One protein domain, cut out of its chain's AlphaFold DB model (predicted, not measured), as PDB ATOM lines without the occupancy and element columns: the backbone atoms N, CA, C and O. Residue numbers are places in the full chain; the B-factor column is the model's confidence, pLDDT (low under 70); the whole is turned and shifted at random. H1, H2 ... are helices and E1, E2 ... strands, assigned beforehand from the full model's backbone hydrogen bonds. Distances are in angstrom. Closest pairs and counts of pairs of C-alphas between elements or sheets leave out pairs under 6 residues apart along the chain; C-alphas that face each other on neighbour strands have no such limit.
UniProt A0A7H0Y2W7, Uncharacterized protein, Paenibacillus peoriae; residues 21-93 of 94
ATOM      1  N   ARG A  21      31.339 -29.361 -45.232       74.00
ATOM      2  CA  ARG A  21      30.732 -29.516 -46.571       74.00
ATOM      3  C   ARG A  21      29.375 -28.860 -46.668       74.00
ATOM      4  O   ARG A  21      28.638 -28.862 -45.688       74.00
ATOM      5  N   ILE A  22      29.030 -28.379 -47.862       73.00
ATOM      6  CA  ILE A  22      27.707 -27.827 -48.151       73.00
ATOM      7  C   ILE A  22      27.120 -28.498 -49.379       73.00
ATOM      8  O   ILE A  22      27.678 -28.438 -50.472       73.00
ATOM      9  N   TYR A  23      25.943 -29.083 -49.198       72.81
ATOM     10  CA  TYR A  23      25.132 -29.620 -50.284       72.81
ATOM     11  C   TYR A  23      23.985 -28.664 -50.583       72.81
ATOM     12  O   TYR A  23      23.328 -28.230 -49.646       72.81
ATOM     13  N   LEU A  24      23.742 -28.349 -51.855       72.88
ATOM     14  CA  LEU A  24      22.583 -27.598 -52.338       72.88
ATOM     15  C   LEU A  24      21.777 -28.499 -53.270       72.88
ATOM     16  O   LEU A  24      22.346 -29.119 -54.164       72.88
ATOM     17  N   LYS A  25      20.459 -28.564 -53.089       69.44
ATOM     18  CA  LYS A  25      19.564 -29.284 -54.005       69.44
ATOM     19  C   LYS A  25      18.536 -28.342 -54.600       69.44
ATOM     20  O   LYS A  25      17.967 -27.543 -53.875       69.44
ATOM     21  N   THR A  26      18.235 -28.470 -55.879       65.19
ATOM     22  CA  THR A  26      17.170 -27.717 -56.540       65.19
ATOM     23  C   THR A  26      15.993 -28.654 -56.810       65.19
ATOM     24  O   THR A  26      16.180 -29.822 -57.149       65.19
ATOM     25  N   ASN A  27      14.748 -28.202 -56.629       60.75
ATOM     26  CA  ASN A  27      13.574 -29.020 -56.955       60.75
ATOM     27  C   ASN A  27      12.707 -28.385 -58.048       60.75
ATOM     28  O   ASN A  27      12.739 -27.180 -58.288       60.75
ATOM     29  N   SER A  28      11.893 -29.225 -58.692       58.50
ATOM     30  CA  SER A  28      11.028 -28.854 -59.820       58.50
ATOM     31  C   SER A  28       9.899 -27.878 -59.472       58.50
ATOM     32  O   SER A  28       9.238 -27.379 -60.375       58.50
ATOM     33  N   MET A  29       9.670 -27.600 -58.184       58.66
ATOM     34  CA  MET A  29       8.669 -26.638 -57.699       58.66
ATOM     35  C   MET A  29       9.240 -25.239 -57.425       58.66
ATOM     36  O   MET A  29       8.496 -24.362 -56.996       58.66
ATOM     37  N   GLY A  30      10.529 -25.020 -57.692       49.03
ATOM     38  CA  GLY A  30      11.195 -23.749 -57.438       49.03
ATOM     39  C   GLY A  30      11.871 -23.738 -56.069       49.03
ATOM     40  O   GLY A  30      11.249 -23.489 -55.041       49.03
ATOM     41  N   SER A  31      13.184 -23.962 -56.091       49.22
ATOM     42  CA  SER A  31      14.124 -23.463 -55.079       49.22
ATOM     43  C   SER A  31      14.063 -24.060 -53.666       49.22
ATOM     44  O   SER A  31      14.456 -23.384 -52.714       49.22
ATOM     45  N   LEU A  32      13.661 -25.322 -53.469       51.69
ATOM     46  CA  LEU A  32      13.937 -26.002 -52.188       51.69
ATOM     47  C   LEU A  32      15.412 -26.397 -52.095       51.69
ATOM     48  O   LEU A  32      15.764 -27.557 -52.283       51.69
ATOM     49  N   ILE A  33      16.241 -25.406 -51.766       56.47
ATOM     50  CA  ILE A  33      17.639 -25.587 -51.391       56.47
ATOM     51  C   ILE A  33      17.682 -26.361 -50.075       56.47
ATOM     52  O   ILE A  33      17.449 -25.807 -48.997       56.47
ATOM     53  N   VAL A  34      17.949 -27.664 -50.178       61.59
ATOM     54  CA  VAL A  34      18.321 -28.498 -49.033       61.59
ATOM     55  C   VAL A  34      19.794 -28.252 -48.761       61.59
ATOM     56  O   VAL A  34      20.615 -28.606 -49.597       61.59
ATOM     57  N   LEU A  35      20.095 -27.644 -47.617       67.88
ATOM     58  CA  LEU A  35      21.440 -27.418 -47.101       67.88
ATOM     59  C   LEU A  35      21.797 -28.525 -46.120       67.88
ATOM     60  O   LEU A  35      21.100 -28.692 -45.120       67.88
ATOM     61  N   ARG A  36      22.879 -29.261 -46.363       74.00
ATOM     62  CA  ARG A  36      23.470 -30.140 -45.345       74.00
ATOM     63  C   ARG A  36      24.886 -29.689 -45.035       74.00
ATOM     64  O   ARG A  36      25.685 -29.563 -45.955       74.00
ATOM     65  N   PHE A  37      25.149 -29.475 -43.752       72.69
ATOM     66  CA  PHE A  37      26.460 -29.192 -43.190       72.69
ATOM     67  C   PHE A  37      26.991 -30.467 -42.557       72.69
ATOM     68  O   PHE A  37      26.287 -31.085 -41.765       72.69
ATOM     69  N   GLU A  38      28.200 -30.871 -42.913       74.88
ATOM     70  CA  GLU A  38      28.941 -31.922 -42.214       74.88
ATOM     71  C   GLU A  38      30.154 -31.254 -41.580       74.88
ATOM     72  O   GLU A  38      30.912 -30.621 -42.304       74.88
ATOM     73  N   LEU A  39      30.303 -31.341 -40.259       72.19
ATOM     74  CA  LEU A  39      31.444 -30.788 -39.533       72.19
ATOM     75  C   LEU A  39      32.612 -31.782 -39.521       72.19
ATOM     76  O   LEU A  39      32.420 -32.997 -39.652       72.19
ATOM     77  N   SER A  40      33.820 -31.281 -39.266       67.38
ATOM     78  CA  SER A  40      35.013 -32.113 -39.054       67.38
ATOM     79  C   SER A  40      34.811 -33.156 -37.941       67.38
ATOM     80  O   SER A  40      35.206 -34.315 -38.104       67.38
ATOM     81  N   THR A  41      34.072 -32.802 -36.879       70.50
ATOM     82  CA  THR A  41      33.656 -33.693 -35.774       70.50
ATOM     83  C   THR A  41      32.803 -34.881 -36.235       70.50
ATOM     84  O   THR A  41      32.697 -35.882 -35.531       70.50
ATOM     85  N   GLY A  42      32.230 -34.817 -37.441       69.50
ATOM     86  CA  GLY A  42      31.321 -35.822 -37.993       69.50
ATOM     87  C   GLY A  42      29.846 -35.553 -37.713       69.50
ATOM     88  O   GLY A  42      29.000 -36.303 -38.198       69.50
ATOM     89  N   GLU A  43      29.524 -34.484 -36.989       73.25
ATOM     90  CA  GLU A  43      28.148 -34.032 -36.822       73.25
ATOM     91  C   GLU A  43      27.594 -33.508 -38.149       73.25
ATOM     92  O   GLU A  43      28.289 -32.833 -38.912       73.25
ATOM     93  N   ALA A  44      26.336 -33.842 -38.442       74.12
ATOM     94  CA  ALA A  44      25.687 -33.445 -39.681       74.12
ATOM     95  C   ALA A  44      24.338 -32.775 -39.417       74.12
ATOM     96  O   ALA A  44      23.469 -33.337 -38.752       74.12
ATOM     97  N   TYR A  45      24.134 -31.609 -40.020       71.31
ATOM     98  CA  TYR A  45      22.945 -30.783 -39.845       71.31
ATOM     99  C   TYR A  45      22.284 -30.560 -41.203       71.31
ATOM    100  O   TYR A  45      22.908 -30.028 -42.114       71.31
ATOM    101  N   THR A  46      21.028 -30.988 -41.363       69.56
ATOM    102  CA  THR A  46      20.265 -30.845 -42.620       69.56
ATOM    103  C   THR A  46      19.142 -29.829 -42.449       69.56
ATOM    104  O   THR A  46      18.424 -29.866 -41.451       69.56
ATOM    105  N   ARG A  47      18.951 -28.945 -43.429       68.00
ATOM    106  CA  ARG A  47      17.951 -27.879 -43.397       68.00
ATOM    107  C   ARG A  47      17.283 -27.674 -44.759       68.00
ATOM    108  O   ARG A  47      17.958 -27.533 -45.770       68.00
ATOM    109  N   ASN A  48      15.957 -27.545 -44.744       57.56
ATOM    110  CA  ASN A  48      15.141 -27.063 -45.863       57.56
ATOM    111  C   ASN A  48      14.819 -25.573 -45.622       57.56
ATOM    112  O   ASN A  48      14.443 -25.216 -44.505       57.56
ATOM    113  N   TYR A  49      15.014 -24.689 -46.606       56.81
ATOM    114  CA  TYR A  49      14.864 -23.234 -46.419       56.81
ATOM    115  C   TYR A  49      13.495 -22.828 -45.820       56.81
ATOM    116  O   TYR A  49      12.450 -23.279 -46.281       56.81
ATOM    117  N   GLY A  50      13.530 -21.972 -44.787       43.66
ATOM    118  CA  GLY A  50      12.363 -21.463 -44.044       43.66
ATOM    119  C   GLY A  50      12.727 -20.669 -42.777       43.66
ATOM    120  O   GLY A  50      12.224 -19.577 -42.586       43.66
ATOM    121  N   ASN A  51      13.661 -21.162 -41.951       40.75
ATOM    122  CA  ASN A  51      14.289 -20.429 -40.826       40.75
ATOM    123  C   ASN A  51      15.643 -21.075 -40.488       40.75
ATOM    124  O   ASN A  51      15.710 -22.304 -40.486       40.75
ATOM    125  N   ILE A  52      16.740 -20.307 -40.408       45.28
ATOM    126  CA  ILE A  52      18.093 -20.852 -40.160       45.28
ATOM    127  C   ILE A  52      18.095 -21.439 -38.749       45.28
ATOM    128  O   ILE A  52      17.847 -20.678 -37.815       45.28
ATOM    129  N   PRO A  53      18.354 -22.747 -38.542       43.91
ATOM    130  CA  PRO A  53      18.827 -23.203 -37.253       43.91
ATOM    131  C   PRO A  53      20.235 -22.622 -37.078       43.91
ATOM    132  O   PRO A  53      21.163 -23.002 -37.781       43.91
ATOM    133  N   SER A  54      20.273 -21.617 -36.201       48.84
ATOM    134  CA  SER A  54      21.367 -20.800 -35.669       48.84
ATOM    135  C   SER A  54      22.453 -20.312 -36.635       48.84
ATOM    136  O   SER A  54      23.348 -21.056 -37.021       48.84
ATOM    137  N   ASN A  55      22.445 -19.003 -36.931       49.62
ATOM    138  CA  ASN A  55      23.605 -18.315 -37.521       49.62
ATOM    139  C   ASN A  55      24.898 -18.564 -36.712       49.62
ATOM    140  O   ASN A  55      25.985 -18.454 -37.266       49.62
ATOM    141  N   GLU A  56      24.769 -18.931 -35.435       58.12
ATOM    142  CA  GLU A  56      25.859 -19.270 -34.523       58.12
ATOM    143  C   GLU A  56      26.674 -20.474 -35.002       58.12
ATOM    144  O   GLU A  56      27.867 -20.518 -34.745       58.12
ATOM    145  N   LEU A  57      26.085 -21.429 -35.733       66.25
ATOM    146  CA  LEU A  57      26.814 -22.652 -36.085       66.25
ATOM    147  C   LEU A  57      27.794 -22.441 -37.244       66.25
ATOM    148  O   LEU A  57      28.823 -23.095 -37.295       66.25
ATOM    149  N   LEU A  58      27.493 -21.538 -38.184       70.06
ATOM    150  CA  LEU A  58      28.353 -21.286 -39.352       70.06
ATOM    151  C   LEU A  58      29.275 -20.083 -39.177       70.06
ATOM    152  O   LEU A  58      30.275 -19.987 -39.886       70.06
ATOM    153  N   ILE A  59      28.961 -19.170 -38.255       74.06
ATOM    154  CA  ILE A  59      29.791 -17.983 -38.020       74.06
ATOM    155  C   ILE A  59      31.203 -18.361 -37.554       74.06
ATOM    156  O   ILE A  59      32.165 -17.711 -37.955       74.06
ATOM    157  N   GLU A  60      31.335 -19.450 -36.790       75.94
ATOM    158  CA  GLU A  60      32.618 -19.989 -36.318       75.94
ATOM    159  C   GLU A  60      33.487 -20.539 -37.458       75.94
ATOM    160  O   GLU A  60      34.706 -20.618 -37.330       75.94
ATOM    161  N   TYR A  61      32.873 -20.867 -38.599       75.38
ATOM    162  CA  TYR A  61      33.564 -21.356 -39.791       75.38
ATOM    163  C   TYR A  61      33.814 -20.253 -40.829       75.38
ATOM    164  O   TYR A  61      34.241 -20.542 -41.948       75.38
ATOM    165  N   LYS A  62      33.559 -18.978 -40.502       82.75
ATOM    166  CA  LYS A  62      33.887 -17.859 -41.394       82.75
ATOM    167  C   LYS A  62      35.395 -17.808 -41.656       82.75
ATOM    168  O   LYS A  62      36.191 -17.762 -40.728       82.75
ATOM    169  N   GLY A  63      35.768 -17.767 -42.931       81.94
ATOM    170  CA  GLY A  63      37.155 -17.834 -43.391       81.94
ATOM    171  C   GLY A  63      37.672 -19.256 -43.619       81.94
ATOM    172  O   GLY A  63      38.741 -19.400 -44.201       81.94
ATOM    173  N   ASN A  64      36.918 -20.290 -43.235       83.19
ATOM    174  CA  ASN A  64      37.304 -21.675 -43.488       83.19
ATOM    175  C   ASN A  64      36.866 -22.142 -44.882       83.19
ATOM    176  O   ASN A  64      35.855 -21.691 -45.439       83.19
ATOM    177  N   GLU A  65      37.631 -23.088 -45.415       86.12
ATOM    178  CA  GLU A  65      37.366 -23.751 -46.687       86.12
ATOM    179  C   GLU A  65      36.353 -24.893 -46.535       86.12
ATOM    180  O   GLU A  65      36.330 -25.597 -45.524       86.12
ATOM    181  N   PHE A  66      35.538 -25.101 -47.567       80.69
ATOM    182  CA  PHE A  66      34.579 -26.195 -47.651       80.69
ATOM    183  C   PHE A  66      34.396 -26.716 -49.066       80.69
ATOM    184  O   PHE A  66      34.571 -25.994 -50.046       80.69
ATOM    185  N   GLU A  67      33.963 -27.967 -49.169       84.56
ATOM    186  CA  GLU A  67      33.531 -28.558 -50.433       84.56
ATOM    187  C   GLU A  67      32.076 -28.173 -50.728       84.56
ATOM    188  O   GLU A  67      31.177 -28.406 -49.909       84.56
ATOM    189  N   LEU A  68      31.835 -27.613 -51.914       82.19
ATOM    190  CA  LEU A  68      30.495 -27.318 -52.406       82.19
ATOM    191  C   LEU A  68      30.013 -28.429 -53.336       82.19
ATOM    192  O   LEU A  68      30.677 -28.770 -54.316       82.19
ATOM    193  N   TYR A  69      28.808 -28.919 -53.067       80.75
ATOM    194  CA  TYR A  69      28.101 -29.868 -53.911       80.75
ATOM    195  C   TYR A  69      26.745 -29.302 -54.323       80.75
ATOM    196  O   TYR A  69      25.998 -28.807 -53.475       80.75
ATOM    197  N   ILE A  70      26.397 -29.404 -55.603       78.12
ATOM    198  CA  ILE A  70      25.100 -28.973 -56.139       78.12
ATOM    199  C   ILE A  70      24.456 -30.158 -56.847       78.12
ATOM    200  O   ILE A  70      25.067 -30.770 -57.713       78.12
ATOM    201  N   ASP A  71      23.235 -30.509 -56.445       76.56
ATOM    202  CA  ASP A  71      22.446 -31.604 -57.024       76.56
ATOM    203  C   ASP A  71      23.181 -32.961 -57.092       76.56
ATOM    204  O   ASP A  71      22.845 -33.833 -57.887       76.56
ATOM    205  N   GLY A  72      24.132 -33.188 -56.182       74.31
ATOM    206  CA  GLY A  72      24.934 -34.417 -56.093       74.31
ATOM    207  C   GLY A  72      26.344 -34.261 -56.640       74.31
ATOM    208  O   GLY A  72      27.204 -35.084 -56.336       74.31
ATOM    209  N   GLU A  73      26.603 -33.204 -57.401       80.38
ATOM    210  CA  GLU A  73      27.854 -33.009 -58.123       80.38
ATOM    211  C   GLU A  73      28.807 -32.105 -57.349       80.38
ATOM    212  O   GLU A  73      28.408 -31.076 -56.805       80.38
ATOM    213  N   TYR A  74      30.083 -32.488 -57.296       82.56
ATOM    214  CA  TYR A  74      31.126 -31.666 -56.696       82.56
ATOM    215  C   TYR A  74      31.440 -30.464 -57.590       82.56
ATOM    216  O   TYR A  74      31.813 -30.623 -58.750       82.56
ATOM    217  N   VAL A  75      31.323 -29.262 -57.031       85.19
ATOM    218  CA  VAL A  75      31.514 -27.989 -57.743       85.19
ATOM    219  C   VAL A  75      32.886 -27.370 -57.458       85.19
ATOM    220  O   VAL A  75      33.368 -26.527 -58.218       85.19
ATOM    221  N   GLY A  76      33.530 -27.767 -56.361       85.56
ATOM    222  CA  GLY A  76      34.850 -27.282 -55.966       85.56
ATOM    223  C   GLY A  76      34.921 -26.830 -54.511       85.56
ATOM    224  O   GLY A  76      33.908 -26.751 -53.812       85.56
ATOM    225  N   GLN A  77      36.133 -26.482 -54.080       86.62
ATOM    226  CA  GLN A  77      36.359 -25.863 -52.780       86.62
ATOM    227  C   GLN A  77      36.000 -24.376 -52.811       86.62
ATOM    228  O   GLN A  77      36.171 -23.688 -53.824       86.62
ATOM    229  N   ARG A  78      35.458 -23.886 -51.703       87.69
ATOM    230  CA  ARG A  78      35.023 -22.505 -51.507       87.69
ATOM    231  C   ARG A  78      35.418 -22.041 -50.117       87.69
ATOM    232  O   ARG A  78      35.545 -22.855 -49.216       87.69
ATOM    233  N   VAL A  79      35.545 -20.734 -49.931       87.00
ATOM    234  CA  VAL A  79      35.749 -20.126 -48.609       87.00
ATOM    235  C   VAL A  79      34.444 -19.503 -48.153       87.00
ATOM    236  O   VAL A  79      33.800 -18.781 -48.918       87.00
ATOM    237  N   LEU A  80      34.048 -19.769 -46.911       83.50
ATOM    238  CA  LEU A  80      32.899 -19.108 -46.305       83.50
ATOM    239  C   LEU A  80      33.238 -17.651 -45.979       83.50
ATOM    240  O   LEU A  80      34.091 -17.371 -45.142       83.50
ATOM    241  N   ILE A  81      32.541 -16.714 -46.622       86.19
ATOM    242  CA  ILE A  81      32.760 -15.271 -46.454       86.19
ATOM    243  C   ILE A  81      31.780 -14.673 -45.443       86.19
ATOM    244  O   ILE A  81      32.156 -13.832 -44.628       86.19
ATOM    245  N   GLU A  82      30.520 -15.097 -45.481       80.75
ATOM    246  CA  GLU A  82      29.473 -14.569 -44.608       80.75
ATOM    247  C   GLU A  82      28.405 -15.625 -44.323       80.75
ATOM    248  O   GLU A  82      27.968 -16.331 -45.229       80.75
ATOM    249  N   ALA A  83      27.966 -15.709 -43.069       72.94
ATOM    250  CA  ALA A  83      26.805 -16.486 -42.658       72.94
ATOM    251  C   ALA A  83      25.996 -15.655 -41.657       72.94
ATOM    252  O   ALA A  83      26.472 -15.348 -40.563       72.94
ATOM    253  N   ASP A  84      24.780 -15.276 -42.034       67.75
ATOM    254  CA  ASP A  84      23.810 -14.614 -41.164       67.75
ATOM    255  C   ASP A  84      22.503 -15.418 -41.100       67.75
ATOM    256  O   ASP A  84      22.444 -16.538 -41.592       67.75
ATOM    257  N   ARG A  85      21.462 -14.873 -40.448       58.41
ATOM    258  CA  ARG A  85      20.159 -15.534 -40.224       58.41
ATOM    259  C   ARG A  85      19.352 -15.832 -41.495       58.41
ATOM    260  O   ARG A  85      18.428 -16.640 -41.415       58.41
ATOM    261  N   ASN A  86      19.692 -15.235 -42.632       61.81
ATOM    262  CA  ASN A  86      18.982 -15.378 -43.904       61.81
ATOM    263  C   ASN A  86      19.904 -15.545 -45.122       61.81
ATOM    264  O   ASN A  86      19.410 -15.831 -46.209       61.81
ATOM    265  N   MET A  87      21.213 -15.366 -44.966       64.88
ATOM    266  CA  MET A  87      22.162 -15.277 -46.062       64.88
ATOM    267  C   MET A  87      23.431 -16.067 -45.748       64.88
ATOM    268  O   MET A  87      23.965 -16.040 -44.643       64.88
ATOM    269  N   PHE A  88      23.928 -16.763 -46.763       73.56
ATOM    270  CA  PHE A  88      25.220 -17.431 -46.758       73.56
ATOM    271  C   PHE A  88      25.959 -17.022 -48.032       73.56
ATOM    272  O   PHE A  88      25.389 -17.107 -49.123       73.56
ATOM    273  N   ARG A  89      27.206 -16.563 -47.908       79.19
ATOM    274  CA  ARG A  89      28.051 -16.129 -49.028       79.19
ATOM    275  C   ARG A  89      29.395 -16.825 -48.975       79.19
ATOM    276  O   ARG A  89      29.979 -17.006 -47.909       79.19
ATOM    277  N   TYR A  90      29.904 -17.146 -50.151       85.62
ATOM    278  CA  TYR A  90      31.148 -17.874 -50.325       85.62
ATOM    279  C   TYR A  90      31.894 -17.397 -51.571       85.62
ATOM    280  O   TYR A  90      31.282 -16.839 -52.483       85.62
ATOM    281  N   ALA A  91      33.206 -17.621 -51.597       86.94
ATOM    282  CA  ALA A  91      34.088 -17.279 -52.712       86.94
ATOM    283  C   ALA A  91      34.826 -18.517 -53.239       86.94
ATOM    284  O   ALA A  91      34.992 -19.502 -52.518       86.94
ATOM    285  N   THR A  92      35.244 -18.476 -54.504       88.06
ATOM    286  CA  THR A  92      36.194 -19.436 -55.085       88.06
ATOM    287  C   THR A  92      37.578 -19.254 -54.478       88.06
ATOM    288  O   THR A  92      37.966 -18.131 -54.170       88.06
ATOM    289  N   ILE A  93      38.301 -20.359 -54.320       81.38
ATOM    290  CA  ILE A  93      39.733 -20.346 -54.013       81.38
ATOM    291  C   ILE A  93      40.460 -20.202 -55.354       81.38
ATOM    292  O   ILE A  93      40.145 -20.954 -56.280       81.38
TER     293      ILE A  93
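This is residues 21 to 93 of the 94 residues of an uncharacterized protein of Paenibacillus peoriae (UniProt A0A7H0Y2W7). One strongly twisted sheet of six strands is built from two three-strand meanders, E1 E2 E3 and E4 E5 E6, joined side by side through E1 and E4; E5 bends sharply and turns E6 out of line with the rest, and the short helix H1 sits near the last residue of E5. The printed part has 73 residues, with E1, E2, E3, H1, E4, E5 and E6 along the chain. The mixed sheet has the order E3 E2 E1 E4 E5 E6, and the class is mostly strand. The whole is compact, with a radius of gyration of the C-alphas of 11.9 A and spans of 33 by 25 by 23 A.

Find C-alpha 21 at (30.732, -29.516, -46.571), where E1 begins, residues 21 to 24. E2 is residues 34 to 39, 16.4 A long, and E3 residues 44 to 48. H1 is residues 55 to 59. E4 is residues 65 to 70, 16.3 A, and E5 residues 73 to 83, 22.7 A. E6, residues 88 to 92, ends at C-alpha 92, (36.194, -19.436, -55.085).

Look first at E1 and E4, parallel at 26 degrees, with N 24 and O 69 2.8 A apart. E2 is antiparallel to E1, N 21 to O 38 3.2 A, and to E3, N 47 to O 35 2.7 A. E5 is antiparallel to E4, N 66 to O 78 2.8 A, bends by 77 degrees at residue 79, and is antiparallel to E6, N 89 to O 82 2.8 A. E3, H1 and E4 form a split strand-helix-strand unit, two strands running the same way with E2 and E1 between them, its crossover right-handed. H1 is on the sheet, over none of its strands, at a height of 6.7 A; its closest C-alphas to E5 are those of Ile 59 and Ala 83, 5.7 A. Its O i to N i+4 pair is within hydrogen-bond range. E3 and E6, the edge strands, are apart.

The two C-alphas farthest apart are those of Met 29 and Thr 41, 34.0 A. The printed part has no cut, and no link is long. Look for pLDDT under 70 at residues 25 to 35, 40, 42, 46 to 57 and 84 to 87; the mean of the printed part is 70.7.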